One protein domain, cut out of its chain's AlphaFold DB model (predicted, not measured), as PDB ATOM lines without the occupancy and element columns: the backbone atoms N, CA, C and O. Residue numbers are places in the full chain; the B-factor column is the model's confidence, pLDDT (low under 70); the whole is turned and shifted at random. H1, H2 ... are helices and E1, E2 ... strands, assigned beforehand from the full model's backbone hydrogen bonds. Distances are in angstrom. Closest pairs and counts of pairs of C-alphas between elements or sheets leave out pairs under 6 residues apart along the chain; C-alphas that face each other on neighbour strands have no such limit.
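What this domain is: This is residues 4 to 166 of the 206 residues of an uncharacterized protein of Opuntia streptacantha (UniProt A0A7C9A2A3). Three twisted sheets are set face to face in turn like neighbouring blades of an open, partial propeller: E3 to E6, then E7 to E10, then E11 to E13, with their first strands E3, E7 and E11 side by side at the inner edges. A small hairpin, E1 and E2, sits at the far end of the first blade near E6, and residues 148 to 154, of which 148 belongs to H2, stick out beyond the last blade. The 163 printed residues have 13 named strands and two short named helices, in the order E1 E2 H1 E3 to E12 H2 E13; the sheets, each antiparallel, have the orders E1 E2, E3 E4 E5 E6, E7 E8 E9 E10 and E11 E12 E13. The class is mostly strand, with under half of the residues in named elements; the whole is compact, with a radius of gyration of the C-alphas of 16.2 A and spans of 47 by 38 by 34 A.

Where its parts are: E1, residues 4 to 6, begins at C-alpha (-22.453, 31.886, 29.356). E2 is residues 12 to 16 and H1 residues 19 to 22. E3, residues 37 to 43, is 17.3 A long; E4, 48 to 53, is 16.4 A; E5 is 59 to 63 and E6 69 to 71. E7 is 81 to 86, E8 92 to 96, E9 99 to 104 and E10, 113 to 119, 17.4 A long. E11, 126 to 131, is 15.0 A long, and E12 is 137 to 141. H2 is 144 to 148, and E13, 159 to 163, ends at C-alpha (-44.639, 13.094, 22.144).

How they stand to each other: The hairpin of E1 and E2 has N 5 and O 13 at 2.8 A; the closest C-alphas of E2 and E6, Ser 16 and Ala 69, are 7.4 A apart. H1 is on the sheet of E3 to E6 at a height of 7.5 A, only just over none of its strands, with two C-alphas falling on E6. That sheet is a meander, each strand the antiparallel neighbour of the one before, as is E7 to E10; N 41 and O 50 of E3 and E4 are 2.9 A apart, N 93 and O 85 of E7 and E8 2.8 A. The sheets form a stack of sheets, face to face in turn: the closest C-alphas of E3 and E7, Gly 39 and Gly 83, are 4.6 A apart, and those of E7 and E11, Gly 83 and Ser 128, 4.2 A. E12 and E13 have N 139 and O 161 at 2.8 A. H2 is not on this sheet. The O i to N i+4 pair of H2 is within hydrogen-bond range; H1 is too short for one.

The domain as a whole: The C-alphas of Asp 107 and Glu 153, the two farthest apart, are 48.3 A apart. The printed part has no cut. The link from H1 to E3 is long, 14 residues. Residues 148 to 154, of which 148 belongs to H2, stand free. The mean pLDDT of the printed part is 94.0; residues 152 to 153 are under 70.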
ATOM      1  N   TRP A   4     -23.365  32.011  28.224       97.31
ATOM      2  CA  TRP A   4     -22.453  31.886  29.356       97.31
ATOM      3  C   TRP A   4     -22.144  30.412  29.615       97.31
ATOM      4  O   TRP A   4     -22.989  29.547  29.396       97.31
ATOM      5  N   LYS A   5     -20.937  30.134  30.100       95.81
ATOM      6  CA  LYS A   5     -20.506  28.820  30.577       95.81
ATOM      7  C   LYS A   5     -20.029  28.967  32.010       95.81
ATOM      8  O   LYS A   5     -19.253  29.870  32.314       95.81
ATOM      9  N   VAL A   6     -20.503  28.079  32.868       96.44
ATOM     10  CA  VAL A   6     -20.129  28.026  34.280       96.44
ATOM     11  C   VAL A   6     -19.285  26.775  34.484       96.44
ATOM     12  O   VAL A   6     -19.651  25.705  33.996       96.44
ATOM     13  N   ASP A   7     -18.128  26.918  35.123       95.31
ATOM     14  CA  ASP A   7     -17.259  25.780  35.428       95.31
ATOM     15  C   ASP A   7     -17.736  24.992  36.665       95.31
ATOM     16  O   ASP A   7     -18.707  25.356  37.328       95.31
ATOM     17  N   ILE A   8     -17.040  23.898  36.987       96.75
ATOM     18  CA  ILE A   8     -17.368  23.041  38.140       96.75
ATOM     19  C   ILE A   8     -17.230  23.753  39.497       96.75
ATOM     20  O   ILE A   8     -17.808  23.306  40.483       96.75
ATOM     21  N   ASN A   9     -16.502  24.869  39.549       97.69
ATOM     22  CA  ASN A   9     -16.350  25.698  40.743       97.69
ATOM     23  C   ASN A   9     -17.407  26.814  40.810       97.69
ATOM     24  O   ASN A   9     -17.383  27.620  41.738       97.69
ATOM     25  N   GLY A  10     -18.320  26.892  39.836       97.06
ATOM     26  CA  GLY A  10     -19.334  27.939  39.760       97.06
ATOM     27  C   GLY A  10     -18.843  29.249  39.135       97.06
ATOM     28  O   GLY A  10     -19.563  30.245  39.193       97.06
ATOM     29  N   SER A  11     -17.652  29.285  38.530       97.88
ATOM     30  CA  SER A  11     -17.106  30.502  37.921       97.88
ATOM     31  C   SER A  11     -17.716  30.730  36.534       97.88
ATOM     32  O   SER A  11     -17.559  29.877  35.653       97.88
ATOM     33  N   PRO A  12     -18.408  31.861  36.292       97.31
ATOM     34  CA  PRO A  12     -18.999  32.149  34.995       97.31
ATOM     35  C   PRO A  12     -17.971  32.738  34.024       97.31
ATOM     36  O   PRO A  12     -17.129  33.560  34.378       97.31
ATOM     37  N   SER A  13     -18.102  32.379  32.754       97.38
ATOM     38  CA  SER A  13     -17.347  32.936  31.632       97.38
ATOM     39  C   SER A  13     -18.254  33.086  30.411       97.38
ATOM     40  O   SER A  13     -19.294  32.429  30.307       97.38
ATOM     41  N   ILE A  14     -17.898  33.973  29.482       98.00
ATOM     42  CA  ILE A  14     -18.615  34.085  28.208       98.00
ATOM     43  C   ILE A  14     -18.107  32.972  27.298       98.00
ATOM     44  O   ILE A  14     -16.938  32.982  26.926       98.00
ATOM     45  N   LEU A  15     -18.995  32.058  26.910       98.19
ATOM     46  CA  LEU A  15     -18.697  31.084  25.866       98.19
ATOM     47  C   LEU A  15     -18.811  31.741  24.495       98.19
ATOM     48  O   LEU A  15     -17.885  31.667  23.706       98.19
ATOM     49  N   SER A  16     -19.929  32.417  24.209       98.50
ATOM     50  CA  SER A  16     -20.149  33.018  22.891       98.50
ATOM     51  C   SER A  16     -20.911  34.337  22.956       98.50
ATOM     52  O   SER A  16     -21.937  34.463  23.628       98.50
ATOM     53  N   ARG A  17     -20.431  35.316  22.186       97.69
ATOM     54  CA  ARG A  17     -21.097  36.597  21.894       97.69
ATOM     55  C   ARG A  17     -21.140  36.824  20.379       97.69
ATOM     56  O   ARG A  17     -20.788  37.893  19.889       97.69
ATOM     57  N   SER A  18     -21.497  35.786  19.627       98.25
ATOM     58  CA  SER A  18     -21.537  35.877  18.168       98.25
ATOM     59  C   SER A  18     -22.526  36.954  17.692       98.25
ATOM     60  O   SER A  18     -23.658  37.001  18.184       98.25
ATOM     61  N   PRO A  19     -22.159  37.783  16.695       97.62
ATOM     62  CA  PRO A  19     -23.083  38.740  16.086       97.62
ATOM     63  C   PRO A  19     -24.246  38.056  15.348       97.62
ATOM     64  O   PRO A  19     -25.276  38.688  15.113       97.62
ATOM     65  N   LEU A  20     -24.128  36.757  15.027       97.75
ATOM     66  CA  LEU A  20     -25.200  35.981  14.393       97.75
ATOM     67  C   LEU A  20     -26.479  35.947  15.234       97.75
ATOM     68  O   LEU A  20     -27.576  35.937  14.681       97.75
ATOM     69  N   PHE A  21     -26.357  36.006  16.563       97.81
ATOM     70  CA  PHE A  21     -27.506  35.951  17.468       97.81
ATOM     71  C   PHE A  21     -28.412  37.190  17.390       97.81
ATOM     72  O   PHE A  21     -29.482  37.222  18.001       97.81
ATOM     73  N   THR A  22     -27.982  38.234  16.681       96.50
ATOM     74  CA  THR A  22     -28.746  39.464  16.431       96.50
ATOM     75  C   THR A  22     -28.782  39.833  14.946       96.50
ATOM     76  O   THR A  22     -29.154  40.950  14.608       96.50
ATOM     77  N   HIS A  23     -28.359  38.927  14.059       96.69
ATOM     78  CA  HIS A  23     -28.236  39.194  12.625       96.69
ATOM     79  C   HIS A  23     -29.582  39.140  11.891       96.69
ATOM     80  O   HIS A  23     -29.825  39.929  10.980       96.69
ATOM     81  N   TYR A  24     -30.454  38.207  12.277       96.62
ATOM     82  CA  TYR A  24     -31.724  37.979  11.593       96.62
ATOM     83  C   TYR A  24     -32.792  39.000  12.007       96.62
ATOM     84  O   TYR A  24     -32.839  39.394  13.177       96.62
ATOM     85  N   PRO A  25     -33.668  39.419  11.073       95.62
ATOM     86  CA  PRO A  25     -34.755  40.332  11.384       95.62
ATOM     87  C   PRO A  25     -35.724  39.690  12.379       95.62
ATOM     88  O   PRO A  25     -36.042  38.506  12.289       95.62
ATOM     89  N   VAL A  26     -36.202  40.504  13.317       95.88
ATOM     90  CA  VAL A  26     -37.207  40.113  14.306       95.88
ATOM     91  C   VAL A  26     -38.534  40.745  13.915       95.88
ATOM     92  O   VAL A  26     -38.609  41.968  13.757       95.88
ATOM     93  N   ASP A  27     -39.583  39.931  13.810       93.06
ATOM     94  CA  ASP A  27     -40.947  40.443  13.737       93.06
ATOM     95  C   ASP A  27     -41.317  41.076  15.084       93.06
ATOM     96  O   ASP A  27     -41.556  40.394  16.080       93.06
ATOM     97  N   ARG A  28     -41.350  42.410  15.115       93.25
ATOM     98  CA  ARG A  28     -41.656  43.180  16.328       93.25
ATOM     99  C   ARG A  28     -43.124  43.094  16.742       93.25
ATOM    100  O   ARG A  28     -43.437  43.479  17.863       93.25
ATOM    101  N   THR A  29     -43.998  42.607  15.862       92.12
ATOM    102  CA  THR A  29     -45.423  42.402  16.149       92.12
ATOM    103  C   THR A  29     -45.705  41.030  16.762       92.12
ATOM    104  O   THR A  29     -46.733  40.855  17.414       92.12
ATOM    105  N   SER A  30     -44.773  40.082  16.614       87.56
ATOM    106  CA  SER A  30     -44.881  38.747  17.197       87.56
ATOM    107  C   SER A  30     -44.852  38.800  18.733       87.56
ATOM    108  O   SER A  30     -44.042  39.544  19.312       87.56
ATOM    109  N   PRO A  31     -45.689  38.002  19.430       82.06
ATOM    110  CA  PRO A  31     -45.530  37.809  20.865       82.06
ATOM    111  C   PRO A  31     -44.116  37.288  21.148       82.06
ATOM    112  O   PRO A  31     -43.585  36.471  20.401       82.06
ATOM    113  N   TYR A  32     -43.493  37.769  22.225       89.44
ATOM    114  CA  TYR A  32     -42.122  37.390  22.594       89.44
ATOM    115  C   TYR A  32     -41.034  37.810  21.593       89.44
ATOM    116  O   TYR A  32     -39.944  37.244  21.592       89.44
ATOM    117  N   SER A  33     -41.259  38.863  20.799       93.56
ATOM    118  CA  SER A  33     -40.221  39.460  19.936       93.56
ATOM    119  C   SER A  33     -38.949  39.886  20.697       93.56
ATOM    120  O   SER A  33     -37.855  39.948  20.129       93.56
ATOM    121  N   TYR A  34     -39.057  40.113  22.008       92.94
ATOM    122  CA  TYR A  34     -37.936  40.404  22.903       92.94
ATOM    123  C   TYR A  34     -37.141  39.160  23.354       92.94
ATOM    124  O   TYR A  34     -36.018  39.309  23.838       92.94
ATOM    125  N   CYS A  35     -37.675  37.944  23.189       94.88
ATOM    126  CA  CYS A  35     -37.031  36.697  23.613       94.88
ATOM    127  C   CYS A  35     -36.027  36.209  22.565       94.88
ATOM    128  O   CYS A  35     -36.399  35.754  21.487       94.88
ATOM    129  N   GLY A  36     -34.735  36.307  22.877       96.50
ATOM    130  CA  GLY A  36     -33.653  35.902  21.982       96.50
ATOM    131  C   GLY A  36     -33.293  34.415  22.070       96.50
ATOM    132  O   GLY A  36     -34.146  33.556  21.870       96.50
ATOM    133  N   LEU A  37     -32.007  34.112  22.293       97.81
ATOM    134  CA  LEU A  37     -31.556  32.729  22.523       97.81
ATOM    135  C   LEU A  37     -32.285  32.149  23.739       97.81
ATOM    136  O   LEU A  37     -32.371  32.841  24.755       97.81
ATOM    137  N   ASN A  38     -32.774  30.913  23.635       97.06
ATOM    138  CA  ASN A  38     -33.616  30.320  24.670       97.06
ATOM    139  C   ASN A  38     -33.174  28.892  25.032       97.06
ATOM    140  O   ASN A  38     -32.386  28.718  25.960       97.06
ATOM    141  N   GLY A  39     -33.578  27.874  24.268       97.81
ATOM    142  CA  GLY A  39     -33.136  26.498  24.495       97.81
ATOM    143  C   GLY A  39     -31.722  26.217  23.995       97.81
ATOM    144  O   GLY A  39     -31.328  26.663  22.914       97.81
ATOM    145  N   ALA A  40     -30.980  25.404  24.748       97.81
ATOM    146  CA  ALA A  40     -29.694  24.859  24.336       97.81
ATOM    147  C   ALA A  40     -29.556  23.384  24.735       97.81
ATOM    148  O   ALA A  40     -29.942  22.996  25.835       97.81
ATOM    149  N   VAL A  41     -28.953  22.574  23.864       97.75
ATOM    150  CA  VAL A  41     -28.591  21.180  24.152       97.75
ATOM    151  C   VAL A  41     -27.144  20.920  23.752       97.75
ATOM    152  O   VAL A  41     -26.688  21.353  22.691       97.75
ATOM    153  N   TYR A  42     -26.402  20.225  24.610       96.12
ATOM    154  CA  TYR A  42     -25.038  19.797  24.315       96.12
ATOM    155  C   TYR A  42     -25.049  18.502  23.503       96.12
ATOM    156  O   TYR A  42     -25.854  17.615  23.766       96.12
ATOM    157  N   MET A  43     -24.149  18.399  22.526       93.75
ATOM    158  CA  MET A  43     -23.917  17.215  21.699       93.75
ATOM    159  C   MET A  43     -22.576  16.584  22.103       93.75
ATOM    160  O   MET A  43     -21.543  16.928  21.515       93.75
ATOM    161  N   PRO A  44     -22.546  15.674  23.100       74.94
ATOM    162  CA  PRO A  44     -21.301  15.241  23.735       74.94
ATOM    163  C   PRO A  44     -20.367  14.505  22.782       74.94
ATOM    164  O   PRO A  44     -19.165  14.748  22.787       74.94
ATOM    165  N   SER A  45     -20.919  13.668  21.901       78.75
ATOM    166  CA  SER A  45     -20.141  12.917  20.910       78.75
ATOM    167  C   SER A  45     -19.462  13.802  19.863       78.75
ATOM    168  O   SER A  45     -18.617  13.316  19.115       78.75
ATOM    169  N   LYS A  46     -19.825  15.091  19.781       81.69
ATOM    170  CA  LYS A  46     -19.373  15.993  18.716       81.69
ATOM    171  C   LYS A  46     -18.826  17.344  19.196       81.69
ATOM    172  O   LYS A  46     -18.365  18.119  18.365       81.69
ATOM    173  N   GLY A  47     -18.862  17.639  20.498       93.56
ATOM    174  CA  GLY A  47     -18.173  18.797  21.083       93.56
ATOM    175  C   GLY A  47     -18.793  20.171  20.802       93.56
ATOM    176  O   GLY A  47     -18.086  21.172  20.838       93.56
ATOM    177  N   TYR A  48     -20.100  20.259  20.545       96.94
ATOM    178  CA  TYR A  48     -20.787  21.538  20.307       96.94
ATOM    179  C   TYR A  48     -22.165  21.591  20.978       96.94
ATOM    180  O   TYR A  48     -22.705  20.577  21.414       96.94
ATOM    181  N   LEU A  49     -22.743  22.786  21.047       98.00
ATOM    182  CA  LEU A  49     -24.116  23.052  21.465       98.00
ATOM    183  C   LEU A  49     -24.991  23.303  20.236       98.00
ATOM    184  O   LEU A  49     -24.545  23.914  19.262       98.00
ATOM    185  N   LEU A  50     -26.246  22.882  20.304       98.56
ATOM    186  CA  LEU A  50     -27.307  23.402  19.453       98.56
ATOM    187  C   LEU A  50     -28.155  24.353  20.280       98.56
ATOM    188  O   LEU A  50     -28.534  24.018  21.398       98.56
ATOM    189  N   VAL A  51     -28.420  25.537  19.741       98.69
ATOM    190  CA  VAL A  51     -29.102  26.622  20.449       98.69
ATOM    191  C   VAL A  51     -30.204  27.171  19.562       98.69
ATOM    192  O   VAL A  51     -29.950  27.502  18.406       98.69
ATOM    193  N   VAL A  52     -31.415  27.276  20.094       98.62
ATOM    194  CA  VAL A  52     -32.572  27.826  19.382       98.62
ATOM    195  C   VAL A  52     -32.879  29.243  19.855       98.62
ATOM    196  O   VAL A  52     -32.558  29.637  20.980       98.62
ATOM    197  N   GLN A  53     -33.475  30.033  18.968       97.88
ATOM    198  CA  GLN A  53     -33.824  31.427  19.206       97.88
ATOM    199  C   GLN A  53     -35.324  31.642  19.017       97.88
ATOM    200  O   GLN A  53     -35.845  31.436  17.922       97.88
ATOM    201  N   SER A  54     -36.008  32.124  20.054       97.31
ATOM    202  CA  SER A  54     -37.469  32.243  20.047       97.31
ATOM    203  C   SER A  54     -37.973  33.294  19.056       97.31
ATOM    204  O   SER A  54     -38.875  33.015  18.267       97.31
ATOM    205  N   ASN A  55     -37.382  34.494  19.052       96.56
ATOM    206  CA  ASN A  55     -37.884  35.630  18.270       96.56
ATOM    207  C   ASN A  55     -37.599  35.586  16.760       96.56
ATOM    208  O   ASN A  55     -38.192  36.365  16.017       96.56
ATOM    209  N   THR A  56     -36.708  34.705  16.300       96.88
ATOM    210  CA  THR A  56     -36.388  34.530  14.867       96.88
ATOM    211  C   THR A  56     -36.664  33.114  14.363       96.88
ATOM    212  O   THR A  56     -36.590  32.878  13.159       96.88
ATOM    213  N   GLY A  57     -36.899  32.162  15.274       97.12
ATOM    214  CA  GLY A  57     -37.000  30.731  14.986       97.12
ATOM    215  C   GLY A  57     -35.705  30.086  14.486       97.12
ATOM    216  O   GLY A  57     -35.721  28.942  14.035       97.12
ATOM    217  N   LYS A  58     -34.576  30.801  14.531       98.25
ATOM    218  CA  LYS A  58     -33.296  30.292  14.036       98.25
ATOM    219  C   LYS A  58     -32.662  29.327  15.025       98.25
ATOM    220  O   LYS A  58     -32.830  29.430  16.240       98.25
ATOM    221  N   MET A  59     -31.870  28.419  14.472       98.75
ATOM    222  CA  MET A  59     -31.069  27.459  15.212       98.75
ATOM    223  C   MET A  59     -29.596  27.669  14.877       98.75
ATOM    224  O   MET A  59     -29.223  27.900  13.726       98.75
ATOM    225  N   PHE A  60     -28.750  27.584  15.893       98.75
ATOM    226  CA  PHE A  60     -27.317  27.801  15.793       98.75
ATOM    227  C   PHE A  60     -26.575  26.585  16.318       98.75
ATOM    228  O   PHE A  60     -26.949  26.006  17.336       98.75
ATOM    229  N   LYS A  61     -25.478  26.237  15.653       98.44
ATOM    230  CA  LYS A  61     -24.457  25.357  16.207       98.44
ATOM    231  C   LYS A  61     -23.341  26.220  16.778       98.44
ATOM    232  O   LYS A  61     -22.834  27.095  16.080       98.44
ATOM    233  N   VAL A  62     -22.973  25.967  18.027       98.56
ATOM    234  CA  VAL A  62     -21.966  26.734  18.765       98.56
ATOM    235  C   VAL A  62     -20.899  25.781  19.276       98.56
ATOM    236  O   VAL A  62     -21.218  24.849  20.009       98.56
ATOM    237  N   ASP A  63     -19.648  25.988  18.885       97.38
ATOM    238  CA  ASP A  63     -18.524  25.197  19.385       97.38
ATOM    239  C   ASP A  63     -18.418  25.302  20.919       97.38
ATOM    240  O   ASP A  63     -18.549  26.387  21.490       97.38
ATOM    241  N   ALA A  64     -18.238  24.174  21.615       96.06
ATOM    242  CA  ALA A  64     -18.247  24.156  23.082       96.06
ATOM    243  C   ALA A  64     -16.900  24.551  23.721       96.06
ATOM    244  O   ALA A  64     -16.821  24.699  24.951       96.06
ATOM    245  N   VAL A  65     -15.852  24.687  22.903       94.12
ATOM    246  CA  VAL A  65     -14.499  25.072  23.307       94.12
ATOM    247  C   VAL A  65     -14.285  26.560  23.061       94.12
ATOM    248  O   VAL A  65     -14.002  27.280  24.016       94.12
ATOM    249  N   ASP A  66     -14.442  27.021  21.820       95.88
ATOM    250  CA  ASP A  66     -14.122  28.403  21.431       95.88
ATOM    251  C   ASP A  66     -15.350  29.316  21.263       95.88
ATOM    252  O   ASP A  66     -15.211  30.534  21.138       95.88
ATOM    253  N   GLY A  67     -16.562  28.750  21.293       97.75
ATOM    254  CA  GLY A  67     -17.802  29.513  21.192       97.75
ATOM    255  C   GLY A  67     -18.139  30.025  19.793       97.75
ATOM    256  O   GLY A  67     -19.074  30.824  19.649       97.75
ATOM    257  N   THR A  68     -17.419  29.591  18.756       98.12
ATOM    258  CA  THR A  68     -17.713  29.934  17.364       98.12
ATOM    259  C   THR A  68     -19.114  29.456  17.012       98.12
ATOM    260  O   THR A  68     -19.442  28.277  17.145       98.12
ATOM    261  N   ALA A  69     -19.958  30.380  16.555       98.50
ATOM    262  CA  ALA A  69     -21.334  30.084  16.187       98.50
ATOM    263  C   ALA A  69     -21.517  30.089  14.669       98.50
ATOM    264  O   ALA A  69     -20.981  30.950  13.972       98.50
ATOM    265  N   ARG A  70     -22.352  29.174  14.181       98.38
ATOM    266  CA  ARG A  70     -22.840  29.117  12.801       98.38
ATOM    267  C   ARG A  70     -24.344  28.873  12.794       98.38
ATOM    268  O   ARG A  70     -24.848  28.147  13.650       98.38
ATOM    269  N   THR A  71     -25.059  29.448  11.836       98.69
ATOM    270  CA  THR A  71     -26.480  29.127  11.641       98.69
ATOM    271  C   THR A  71     -26.613  27.713  11.080       98.69
ATOM    272  O   THR A  71     -25.862  27.333  10.182       98.69
ATOM    273  N   VAL A  72     -27.564  26.942  11.600       98.69
ATOM    274  CA  VAL A  72     -27.991  25.668  11.012       98.69
ATOM    275  C   VAL A  72     -28.993  25.972   9.903       98.69
ATOM    276  O   VAL A  72     -29.999  26.636  10.149       98.69
ATOM    277  N   ASN A  73     -28.734  25.491   8.688       98.56
ATOM    278  CA  ASN A  73     -29.672  25.658   7.582       98.56
ATOM    279  C   ASN A  73     -30.845  24.673   7.719       98.56
ATOM    280  O   ASN A  73     -30.655  23.470   7.543       98.56
ATOM    281  N   LEU A  74     -32.033  25.179   8.045       98.56
ATOM    282  CA  LEU A  74     -33.269  24.403   8.172       98.56
ATOM    283  C   LEU A  74     -34.266  24.805   7.074       98.56
ATOM    284  O   LEU A  74     -34.236  25.947   6.616       98.56
ATOM    285  N   PRO A  75     -35.169  23.896   6.656       97.38
ATOM    286  CA  PRO A  75     -36.164  24.192   5.624       97.38
ATOM    287  C   PRO A  75     -37.235  25.193   6.082       97.38
ATOM    288  O   PRO A  75     -37.894  25.803   5.245       97.38
ATOM    289  N   GLU A  76     -37.421  25.355   7.393       97.69
ATOM    290  CA  GLU A  76     -38.325  26.339   7.979       97.69
ATOM    291  C   GLU A  76     -37.768  26.889   9.296       97.69
ATOM    292  O   GLU A  76     -36.919  26.269   9.942       97.69
ATOM    293  N   ASP A  77     -38.282  28.053   9.693       97.19
ATOM    294  CA  ASP A  77     -37.996  28.654  10.990       97.19
ATOM    295  C   ASP A  77     -38.817  27.983  12.092       97.19
ATOM    296  O   ASP A  77     -40.023  27.755  11.963       97.19
ATOM    297  N   LEU A  78     -38.162  27.704  13.216       97.44
ATOM    298  CA  LEU A  78     -38.762  27.094  14.398       97.44
ATOM    299  C   LEU A  78     -39.447  28.182  15.234       97.44
ATOM    300  O   LEU A  78     -38.967  28.583  16.292       97.44
ATOM    301  N   THR A  79     -40.529  28.750  14.705       94.25
ATOM    302  CA  THR A  79     -41.216  29.909  15.292       94.25
ATOM    303  C   THR A  79     -41.529  29.709  16.778       94.25
ATOM    304  O   THR A  79     -42.194  28.741  17.149       94.25
ATOM    305  N   LEU A  80     -41.087  30.655  17.619       95.00
ATOM    306  CA  LEU A  80     -41.222  30.615  19.082       95.00
ATOM    307  C   LEU A  80     -40.550  29.397  19.741       95.00
ATOM    308  O   LEU A  80     -41.014  28.942  20.785       95.00
ATOM    309  N   ALA A  81     -39.481  28.863  19.144       97.19
ATOM    310  CA  ALA A  81     -38.701  27.784  19.742       97.19
ATOM    311  C   ALA A  81     -38.254  28.137  21.167       97.19
ATOM    312  O   ALA A  81     -37.752  29.233  21.424       97.19
ATOM    313  N   ASP A  82     -38.434  27.186  22.070       96.94
ATOM    314  CA  ASP A  82     -38.191  27.301  23.499       96.94
ATOM    315  C   ASP A  82     -37.243  26.167  23.912       96.94
ATOM    316  O   ASP A  82     -36.051  26.247  23.617       96.94
ATOM    317  N   GLY A  83     -37.748  25.073  24.484       97.81
ATOM    318  CA  GLY A  83     -36.955  23.898  24.835       97.81
ATOM    319  C   GLY A  83     -36.399  23.108  23.645       97.81
ATOM    320  O   GLY A  83     -37.001  23.019  22.572       97.81
ATOM    321  N   ILE A  84     -35.253  22.466  23.871       98.69
ATOM    322  CA  ILE A  84     -34.575  21.578  22.923       98.69
ATOM    323  C   ILE A  84     -33.997  20.368  23.666       98.69
ATOM    324  O   ILE A  84     -33.428  20.511  24.746       98.69
ATOM    325  N   ALA A  85     -34.110  19.183  23.072       97.81
ATOM    326  CA  ALA A  85     -33.518  17.948  23.574       97.81
ATOM    327  C   ALA A  85     -32.959  17.103  22.426       97.81
ATOM    328  O   ALA A  85     -33.300  17.304  21.262       97.81
ATOM    329  N   VAL A  86     -32.099  16.146  22.758       95.94
ATOM    330  CA  VAL A  86     -31.526  15.201  21.798       95.94
ATOM    331  C   VAL A  86     -31.753  13.776  22.289       95.94
ATOM    332  O   VAL A  86     -31.543  13.484  23.465       95.94
ATOM    333  N   LYS A  87     -32.210  12.903  21.393       93.50
ATOM    334  CA  LYS A  87     -32.302  11.459  21.621       93.50
ATOM    335  C   LYS A  87     -30.953  10.782  21.372       93.50
ATOM    336  O   LYS A  87     -30.082  11.323  20.696       93.50
ATOM    337  N   GLU A  88     -30.792   9.562  21.876       90.38
ATOM    338  CA  GLU A  88     -29.563   8.775  21.688       90.38
ATOM    339  C   GLU A  88     -29.246   8.484  20.211       90.38
ATOM    340  O   GLU A  88     -28.077   8.439  19.831       90.38
ATOM    341  N   ASP A  89     -30.271   8.356  19.367       88.56
ATOM    342  CA  ASP A  89     -30.144   8.136  17.921       88.56
ATOM    343  C   ASP A  89     -29.774   9.411  17.130       88.56
ATOM    344  O   ASP A  89     -29.591   9.372  15.911       88.56
ATOM    345  N   GLY A  90     -29.643  10.551  17.815       91.62
ATOM    346  CA  GLY A  90     -29.273  11.836  17.233       91.62
ATOM    347  C   GLY A  90     -30.444  12.681  16.729       91.62
ATOM    348  O   GLY A  90     -30.193  13.785  16.233       91.62
ATOM    349  N   VAL A  91     -31.696  12.227  16.872       94.94
ATOM    350  CA  VAL A  91     -32.871  13.074  16.622       94.94
ATOM    351  C   VAL A  91     -32.902  14.210  17.628       94.94
ATOM    352  O   VAL A  91     -32.836  14.000  18.839       94.94
ATOM    353  N   VAL A  92     -33.035  15.432  17.124       97.31
ATOM    354  CA  VAL A  92     -33.208  16.623  17.954       97.31
ATOM    355  C   VAL A  92     -34.676  16.996  17.982       97.31
ATOM    356  O   VAL A  92     -35.300  17.164  16.937       97.31
ATOM    357  N   LEU A  93     -35.212  17.150  19.189       98.06
ATOM    358  CA  LEU A  93     -36.538  17.694  19.407       98.06
ATOM    359  C   LEU A  93     -36.427  19.159  19.783       98.06
ATOM    360  O   LEU A  93     -35.661  19.507  20.677       98.06
ATOM    361  N   VAL A  94     -37.228  19.997  19.143       98.62
ATOM    362  CA  VAL A  94     -37.422  21.394  19.541       98.62
ATOM    363  C   VAL A  94     -38.899  21.590  19.814       98.62
ATOM    364  O   VAL A  94     -39.726  21.131  19.029       98.62
ATOM    365  N   VAL A  95     -39.243  22.265  20.904       98.25
ATOM    366  CA  VAL A  95     -40.627  22.635  21.207       98.25
ATOM    367  C   VAL A  95     -40.806  24.140  21.163       98.25
ATOM    368  O   VAL A  95     -39.886  24.899  21.438       98.25
ATOM    369  N   SER A  96     -42.010  24.562  20.817       96.12
ATOM    370  CA  SER A  96     -42.525  25.909  21.024       96.12
ATOM    371  C   SER A  96     -43.839  25.826  21.794       96.12
ATOM    372  O   SER A  96     -44.360  24.743  22.068       96.12
ATOM    373  N   MET A  97     -44.459  26.982  22.019       92.19
ATOM    374  CA  MET A  97     -45.793  27.085  22.616       92.19
ATOM    375  C   MET A  97     -46.916  26.432  21.786       92.19
ATOM    376  O   MET A  97     -48.074  26.483  22.191       92.19
ATOM    377  N   ASN A  98     -46.635  25.899  20.593       92.31
ATOM    378  CA  ASN A  98     -47.663  25.318  19.731       92.31
ATOM    379  C   ASN A  98     -47.206  24.148  18.852       92.31
ATOM    380  O   ASN A  98     -48.016  23.617  18.091       92.31
ATOM    381  N   SER A  99     -45.931  23.775  18.869       96.62
ATOM    382  CA  SER A  99     -45.398  22.747  17.978       96.62
ATOM    383  C   SER A  99     -44.213  22.025  18.604       96.62
ATOM    384  O   SER A  99     -43.443  22.615  19.353       96.62
ATOM    385  N   ALA A 100     -44.058  20.749  18.259       97.81
ATOM    386  CA  ALA A 100     -42.841  19.980  18.463       97.81
ATOM    387  C   ALA A 100     -42.274  19.595  17.096       97.81
ATOM    388  O   ALA A 100     -42.976  19.000  16.278       97.81
ATOM    389  N   TRP A 101     -41.008  19.913  16.856       98.38
ATOM    390  CA  TRP A 101     -40.269  19.518  15.664       98.38
ATOM    391  C   TRP A 101     -39.332  18.371  15.983       98.38
ATOM    392  O   TRP A 101     -38.625  18.411  16.987       98.38
ATOM    393  N   PHE A 102     -39.283  17.402  15.078       97.81
ATOM    394  CA  PHE A 102     -38.304  16.327  15.071       97.81
ATOM    395  C   PHE A 102     -37.337  16.607  13.930       97.81
ATOM    396  O   PHE A 102     -37.740  16.720  12.769       97.81
ATOM    397  N   LEU A 103     -36.064  16.759  14.271       97.75
ATOM    398  CA  LEU A 103     -35.024  17.216  13.366       97.75
ATOM    399  C   LEU A 103     -33.926  16.157  13.243       97.75
ATOM    400  O   LEU A 103     -33.507  15.568  14.242       97.75
ATOM    401  N   LYS A 104     -33.408  15.965  12.028       96.31
ATOM    402  CA  LYS A 104     -32.209  15.153  11.753       96.31
ATOM    403  C   LYS A 104     -31.198  15.942  10.927       96.31
ATOM    404  O   LYS A 104     -31.545  16.914  10.258       96.31
ATOM    405  N   SER A 105     -29.943  15.515  10.981       96.19
ATOM    406  CA  SER A 105     -28.852  16.082  10.192       96.19
ATOM    407  C   SER A 105     -27.807  15.018   9.880       96.19
ATOM    408  O   SER A 105     -27.334  14.334  10.790       96.19
ATOM    409  N   ASP A 106     -27.388  14.969   8.616       95.56
ATOM    410  CA  ASP A 106     -26.358  14.049   8.121       95.56
ATOM    411  C   ASP A 106     -24.979  14.727   7.972       95.56
ATOM    412  O   ASP A 106     -23.977  14.065   7.710       95.56
ATOM    413  N   ASP A 107     -24.888  16.045   8.193       95.25
ATOM    414  CA  ASP A 107     -23.674  16.860   7.994       95.25
ATOM    415  C   ASP A 107     -23.173  17.525   9.293       95.25
ATOM    416  O   ASP A 107     -22.510  18.569   9.305       95.25
ATOM    417  N   SER A 108     -23.497  16.910  10.433       94.25
ATOM    418  CA  SER A 108     -23.173  17.432  11.761       94.25
ATOM    419  C   SER A 108     -23.744  18.837  12.015       94.25
ATOM    420  O   SER A 108     -23.087  19.678  12.649       94.25
ATOM    421  N   TRP A 109     -24.981  19.068  11.583       97.06
ATOM    422  CA  TRP A 109     -25.731  20.311  11.754       97.06
ATOM    423  C   TRP A 109     -25.021  21.495  11.093       97.06
ATOM    424  O   TRP A 109     -24.773  22.528  11.719       97.06
ATOM    425  N   GLY A 110     -24.553  21.299   9.860       97.00
ATOM    426  CA  GLY A 110     -24.414  22.396   8.900       97.00
ATOM    427  C   GLY A 110     -25.784  22.737   8.310       97.00
ATOM    428  O   GLY A 110     -26.180  23.901   8.252       97.00
ATOM    429  N   SER A 111     -26.548  21.696   8.005       98.00
ATOM    430  CA  SER A 111     -27.949  21.723   7.627       98.00
ATOM    431  C   SER A 111     -28.737  20.682   8.424       98.00
ATOM    432  O   SER A 111     -28.169  19.815   9.094       98.00
ATOM    433  N   GLY A 112     -30.057  20.788   8.404       97.56
ATOM    434  CA  GLY A 112     -30.941  19.795   8.994       97.56
ATOM    435  C   GLY A 112     -32.255  19.715   8.239       97.56
ATOM    436  O   GLY A 112     -32.597  20.592   7.448       97.56
ATOM    437  N   VAL A 113     -32.998  18.651   8.502       97.56
ATOM    438  CA  VAL A 113     -34.322  18.406   7.932       97.56
ATOM    439  C   VAL A 113     -35.349  18.255   9.044       97.56
ATOM    440  O   VAL A 113     -35.036  17.733  10.115       97.56
ATOM    441  N   VAL A 114     -36.580  18.690   8.779       97.25
ATOM    442  CA  VAL A 114     -37.736  18.416   9.640       97.25
ATOM    443  C   VAL A 114     -38.325  17.078   9.209       97.25
ATOM    444  O   VAL A 114     -38.925  16.987   8.139       97.25
ATOM    445  N   ILE A 115     -38.130  16.035  10.016       95.75
ATOM    446  CA  ILE A 115     -38.683  14.701   9.730       95.75
ATOM    447  C   ILE A 115     -40.140  14.585  10.185       95.75
ATOM    448  O   ILE A 115     -40.929  13.864   9.574       95.75
ATOM    449  N   ASP A 116     -40.520  15.339  11.219       96.25
ATOM    450  CA  ASP A 116     -41.901  15.432  11.675       96.25
ATOM    451  C   ASP A 116     -42.166  16.741  12.420       96.25
ATOM    452  O   ASP A 116     -41.254  17.369  12.967       96.25
ATOM    453  N   LYS A 117     -43.438  17.135  12.445       96.50
ATOM    454  CA  LYS A 117     -43.930  18.305  13.165       96.50
ATOM    455  C   LYS A 117     -45.291  17.990  13.758       96.50
ATOM    456  O   LYS A 117     -46.253  17.740  13.035       96.50
ATOM    457  N   ILE A 118     -45.367  18.042  15.077       95.94
ATOM    458  CA  ILE A 118     -46.575  17.745  15.839       95.94
ATOM    459  C   ILE A 118     -47.142  19.059  16.361       95.94
ATOM    460  O   ILE A 118     -46.416  19.852  16.954       95.94
ATOM    461  N   ALA A 119     -48.436  19.296  16.147       96.31
ATOM    462  CA  ALA A 119     -49.132  20.409  16.784       96.31
ATOM    463  C   ALA A 119     -49.329  20.100  18.274       96.31
ATOM    464  O   ALA A 119     -49.823  19.028  18.619       96.31
ATOM    465  N   LEU A 120     -48.953  21.039  19.137       95.94
ATOM    466  CA  LEU A 120     -49.130  20.929  20.584       95.94
ATOM    467  C   LEU A 120     -50.309  21.781  21.053       95.94
ATOM    468  O   LEU A 120     -50.682  22.766  20.405       95.94
ATOM    469  N   ASP A 121     -50.867  21.421  22.205       92.75
ATOM    470  CA  ASP A 121     -51.938  22.183  22.836       92.75
ATOM    471  C   ASP A 121     -51.427  23.546  23.333       92.75
ATOM    472  O   ASP A 121     -50.637  23.648  24.275       92.75
ATOM    473  N   LYS A 122     -51.909  24.607  22.682       90.50
ATOM    474  CA  LYS A 122     -51.514  25.993  22.945       90.50
ATOM    475  C   LYS A 122     -51.979  26.492  24.309       90.50
ATOM    476  O   LYS A 122     -51.333  27.385  24.854       90.50
ATOM    477  N   GLU A 123     -53.076  25.952  24.844       88.19
ATOM    478  CA  GLU A 123     -53.620  26.375  26.139       88.19
ATOM    479  C   GLU A 123     -52.646  26.032  27.266       88.19
ATOM    480  O   GLU A 123     -52.393  26.853  28.145       88.19
ATOM    481  N   GLY A 124     -52.002  24.864  27.176       89.81
ATOM    482  CA  GLY A 124     -50.996  24.434  28.144       89.81
ATOM    483  C   GLY A 124     -49.654  25.162  28.062       89.81
ATOM    484  O   GLY A 124     -48.830  25.026  28.967       89.81
ATOM    485  N   THR A 125     -49.413  25.942  27.003       92.44
ATOM    486  CA  THR A 125     -48.159  26.675  26.755       92.44
ATOM    487  C   THR A 125     -46.917  25.796  26.971       92.44
ATOM    488  O   THR A 125     -46.224  25.935  27.982       92.44
ATOM    489  N   PRO A 126     -46.661  24.831  26.074       95.56
ATOM    490  CA  PRO A 126     -45.478  23.994  26.167       95.56
ATOM    491  C   PRO A 126     -44.205  24.841  26.173       95.56
ATOM    492  O   PRO A 126     -44.084  25.785  25.390       95.56
ATOM    493  N   THR A 127     -43.276  24.507  27.066       94.81
ATOM    494  CA  THR A 127     -42.036  25.279  27.271       94.81
ATOM    495  C   THR A 127     -40.781  24.435  27.135       94.81
ATOM    496  O   THR A 127     -39.771  24.898  26.616       94.81
ATOM    497  N   SER A 128     -40.823  23.177  27.576       96.50
ATOM    498  CA  SER A 128     -39.634  22.330  27.650       96.50
ATOM    499  C   SER A 128     -39.895  20.925  27.134       96.50
ATOM    500  O   SER A 128     -41.020  20.428  27.182       96.50
ATOM    501  N   VAL A 129     -38.833  20.287  26.651       98.00
ATOM    502  CA  VAL A 129     -38.825  18.898  26.202       98.00
ATOM    503  C   VAL A 129     -37.629  18.181  26.802       98.00
ATOM    504  O   VAL A 129     -36.549  18.752  26.931       98.00
ATOM    505  N   THR A 130     -37.818  16.920  27.167       97.12
ATOM    506  CA  THR A 130     -36.740  16.039  27.612       97.12
ATOM    507  C   THR A 130     -36.910  14.646  27.026       97.12
ATOM    508  O   THR A 130     -38.006  14.268  26.610       97.12
ATOM    509  N   VAL A 131     -35.827  13.877  26.997       95.44
ATOM    510  CA  VAL A 131     -35.837  12.472  26.586       95.44
ATOM    511  C   VAL A 131     -35.645  11.617  27.834       95.44
ATOM    512  O   VAL A 131     -34.659  11.754  28.553       95.44
ATOM    513  N   GLY A 132     -36.630  10.769  28.114       91.19
ATOM    514  CA  GLY A 132     -36.625   9.823  29.221       91.19
ATOM    515  C   GLY A 132     -36.206   8.413  28.798       91.19
ATOM    516  O   GLY A 132     -35.793   8.155  27.665       91.19
ATOM    517  N   GLY A 133     -36.347   7.469  29.731       88.69
ATOM    518  CA  GLY A 133     -35.986   6.069  29.512       88.69
ATOM    519  C   GLY A 133     -36.723   5.431  28.328       88.69
ATOM    520  O   GLY A 133     -37.936   5.610  28.162       88.69
ATOM    521  N   GLY A 134     -35.977   4.663  27.529       85.56
ATOM    522  CA  GLY A 134     -36.464   4.033  26.300       85.56
ATOM    523  C   GLY A 134     -36.548   4.980  25.099       85.56
ATOM    524  O   GLY A 134     -37.283   4.686  24.165       85.56
ATOM    525  N   GLY A 135     -35.863   6.131  25.135       89.06
ATOM    526  CA  GLY A 135     -35.841   7.098  24.027       89.06
ATOM    527  C   GLY A 135     -37.136   7.900  23.855       89.06
ATOM    528  O   GLY A 135     -37.318   8.586  22.847       89.06
ATOM    529  N   ARG A 136     -38.046   7.821  24.833       93.50
ATOM    530  CA  ARG A 136     -39.346   8.503  24.814       93.50
ATOM    531  C   ARG A 136     -39.175   9.977  25.132       93.50
ATOM    532  O   ARG A 136     -38.477  10.325  26.083       93.50
ATOM    533  N   ALA A 137     -39.809  10.837  24.350       95.81
ATOM    534  CA  ALA A 137     -39.738  12.276  24.549       95.81
ATOM    535  C   ALA A 137     -40.966  12.785  25.299       95.81
ATOM    536  O   ALA A 137     -42.088  12.388  25.001       95.81
ATOM    537  N   TYR A 138     -40.750  13.694  26.242       97.31
ATOM    538  CA  TYR A 138     -41.785  14.268  27.091       97.31
ATOM    539  C   TYR A 138     -41.759  15.784  27.000       97.31
ATOM    540  O   TYR A 138     -40.694  16.388  27.130       97.31
ATOM    541  N   VAL A 139     -42.927  16.389  26.816       98.00
ATOM    542  CA  VAL A 139     -43.113  17.838  26.765       98.00
ATOM    543  C   VAL A 139     -43.803  18.310  28.032       98.00
ATOM    544  O   VAL A 139     -44.817  17.748  28.443       98.00
ATOM    545  N   ILE A 140     -43.255  19.359  28.639       96.75
ATOM    546  CA  ILE A 140     -43.823  20.023  29.811       96.75
ATOM    547  C   ILE A 140     -44.715  21.173  29.348       96.75
ATOM    548  O   ILE A 140     -44.267  22.074  28.635       96.75
ATOM    549  N   TYR A 141     -45.958  21.162  29.818       95.69
ATOM    550  CA  TYR A 141     -46.919  22.250  29.683       95.69
ATOM    551  C   TYR A 141     -46.909  23.074  30.966       95.69
ATOM    552  O   TYR A 141     -47.423  22.652  32.007       95.69
ATOM    553  N   GLY A 142     -46.256  24.234  30.893       90.12
ATOM    554  CA  GLY A 142     -45.972  25.067  32.057       90.12
ATOM    555  C   GLY A 142     -47.070  26.064  32.415       90.12
ATOM    556  O   GLY A 142     -46.948  26.717  33.443       90.12
ATOM    557  N   TYR A 143     -48.103  26.225  31.579       91.62
ATOM    558  CA  TYR A 143     -49.174  27.220  31.762       91.62
ATOM    559  C   TYR A 143     -48.652  28.641  32.072       91.62
ATOM    560  O   TYR A 143     -49.275  29.425  32.786       91.62
ATOM    561  N   VAL A 144     -47.489  29.003  31.516       88.50
ATOM    562  CA  VAL A 144     -46.758  30.237  31.850       88.50
ATOM    563  C   VAL A 144     -47.587  31.483  31.539       88.50
ATOM    564  O   VAL A 144     -47.496  32.481  32.251       88.50
ATOM    565  N   GLN A 145     -48.449  31.424  30.521       87.69
ATOM    566  CA  GLN A 145     -49.342  32.535  30.183       87.69
ATOM    567  C   GLN A 145     -50.366  32.841  31.279       87.69
ATOM    568  O   GLN A 145     -50.748  33.997  31.437       87.69
ATOM    569  N   GLU A 146     -50.822  31.839  32.029       88.56
ATOM    570  CA  GLU A 146     -51.748  32.050  33.146       88.56
ATOM    571  C   GLU A 146     -51.046  32.799  34.275       88.56
ATOM    572  O   GLU A 146     -51.541  33.831  34.734       88.56
ATOM    573  N   GLY A 147     -49.832  32.355  34.621       84.25
ATOM    574  CA  GLY A 147     -48.985  33.030  35.603       84.25
ATOM    575  C   GLY A 147     -48.643  34.467  35.199       84.25
ATOM    576  O   GLY A 147     -48.769  35.381  36.010       84.25
ATOM    577  N   MET A 148     -48.283  34.706  33.932       84.75
ATOM    578  CA  MET A 148     -47.977  36.053  33.422       84.75
ATOM    579  C   MET A 148     -49.181  37.002  33.455       84.75
ATOM    580  O   MET A 148     -49.004  38.203  33.652       84.75
ATOM    581  N   LYS A 149     -50.399  36.487  33.256       86.38
ATOM    582  CA  LYS A 149     -51.638  37.278  33.328       86.38
ATOM    583  C   LYS A 149     -52.066  37.583  34.764       86.38
ATOM    584  O   LYS A 149     -53.010  38.344  34.951       86.38
ATOM    585  N   GLY A 150     -51.398  36.997  35.757       80.81
ATOM    586  CA  GLY A 150     -51.827  37.078  37.146       80.81
ATOM    587  C   GLY A 150     -53.156  36.364  37.380       80.81
ATOM    588  O   GLY A 150     -53.887  36.747  38.285       80.81
ATOM    589  N   ASN A 151     -53.491  35.351  36.567       71.44
ATOM    590  CA  ASN A 151     -54.593  34.456  36.896       71.44
ATOM    591  C   ASN A 151     -54.139  33.606  38.084       71.44
ATOM    592  O   ASN A 151     -53.343  32.685  37.936       71.44
ATOM    593  N   VAL A 152     -54.612  33.996  39.265       59.28
ATOM    594  CA  VAL A 152     -54.257  33.403  40.561       59.28
ATOM    595  C   VAL A 152     -55.227  32.294  40.977       59.28
ATOM    596  O   VAL A 152     -55.209  31.885  42.133       59.28
ATOM    597  N   GLU A 153     -56.096  31.823  40.074       69.44
ATOM    598  CA  GLU A 153     -56.837  30.591  40.346       69.44
ATOM    599  C   GLU A 153     -55.810  29.484  40.606       69.44
ATOM    600  O   GLU A 153     -54.880  29.298  39.818       69.44
ATOM    601  N   GLU A 154     -55.919  28.823  41.760       72.81
ATOM    602  CA  GLU A 154     -54.960  27.811  42.194       72.81
ATOM    603  C   GLU A 154     -54.997  26.636  41.213       72.81
ATOM    604  O   GLU A 154     -55.829  25.735  41.302       72.81
ATOM    605  N   ARG A 155     -54.094  26.652  40.230       84.62
ATOM    606  CA  ARG A 155     -53.890  25.517  39.338       84.62
ATOM    607  C   ARG A 155     -53.420  24.329  40.172       84.62
ATOM    608  O   ARG A 155     -52.302  24.319  40.680       84.62
ATOM    609  N   GLU A 156     -54.258  23.303  40.250       87.75
ATOM    610  CA  GLU A 156     -53.969  22.096  41.030       87.75
ATOM    611  C   GLU A 156     -52.921  21.183  40.369       87.75
ATOM    612  O   GLU A 156     -52.282  20.378  41.044       87.75
ATOM    613  N   TRP A 157     -52.735  21.281  39.046       88.00
ATOM    614  CA  TRP A 157     -51.853  20.382  38.300       88.00
ATOM    615  C   TRP A 157     -51.207  21.021  37.064       88.00
ATOM    616  O   TRP A 157     -51.781  21.869  36.373       88.00
ATOM    617  N   PHE A 158     -50.003  20.534  36.761       91.25
ATOM    618  CA  PHE A 158     -49.276  20.759  35.511       91.25
ATOM    619  C   PHE A 158     -49.272  19.476  34.690       91.25
ATOM    620  O   PHE A 158     -49.486  18.384  35.221       91.25
ATOM    621  N   ARG A 159     -49.015  19.600  33.389       94.12
ATOM    622  CA  ARG A 159     -49.102  18.471  32.465       94.12
ATOM    623  C   ARG A 159     -47.750  18.161  31.852       94.12
ATOM    624  O   ARG A 159     -47.020  19.052  31.426       94.12
ATOM    625  N   ILE A 160     -47.452  16.871  31.785       96.00
ATOM    626  CA  ILE A 160     -46.345  16.321  31.014       96.00
ATOM    627  C   ILE A 160     -46.963  15.306  30.065       96.00
ATOM    628  O   ILE A 160     -47.684  14.417  30.517       96.00
ATOM    629  N   GLU A 161     -46.706  15.435  28.770       95.69
ATOM    630  CA  GLU A 161     -47.199  14.478  27.777       95.69
ATOM    631  C   GLU A 161     -46.044  13.874  27.003       95.69
ATOM    632  O   GLU A 161     -45.059  14.547  26.694       95.69
ATOM    633  N   GLU A 162     -46.176  12.593  26.679       95.62
ATOM    634  CA  GLU A 162     -45.280  11.938  25.740       95.62
ATOM    635  C   GLU A 162     -45.580  12.421  24.319       95.62
ATOM    636  O   GLU A 162     -46.737  12.460  23.899       95.62
ATOM    637  N   VAL A 163     -44.537  12.764  23.567       94.44
ATOM    638  CA  VAL A 163     -44.639  13.094  22.144       94.44
ATOM    639  C   VAL A 163     -43.928  12.032  21.322       94.44
ATOM    640  O   VAL A 163     -42.755  11.726  21.538       94.44
ATOM    641  N   GLN A 164     -44.645  11.480  20.347       90.75
ATOM    642  CA  GLN A 164     -44.139  10.424  19.482       90.75
ATOM    643  C   GLN A 164     -44.339  10.806  18.019       90.75
ATOM    644  O   GLN A 164     -45.456  11.102  17.590       90.75
ATOM    645  N   SER A 165     -43.254  10.770  17.245       85.62
ATOM    646  CA  SER A 165     -43.336  10.927  15.799       85.62
ATOM    647  C   SER A 165     -43.809   9.626  15.158       85.62
ATOM    648  O   SER A 165     -43.203   8.568  15.329       85.62
ATOM    649  N   LYS A 166     -44.885   9.710  14.372       79.38
ATOM    650  CA  LYS A 166     -45.348   8.571  13.564       79.38
ATOM    651  C   LYS A 166     -44.416   8.336  12.375       79.38
ATOM    652  O   LYS A 166     -44.107   7.193  12.055       79.38
TER     653      LYS A 166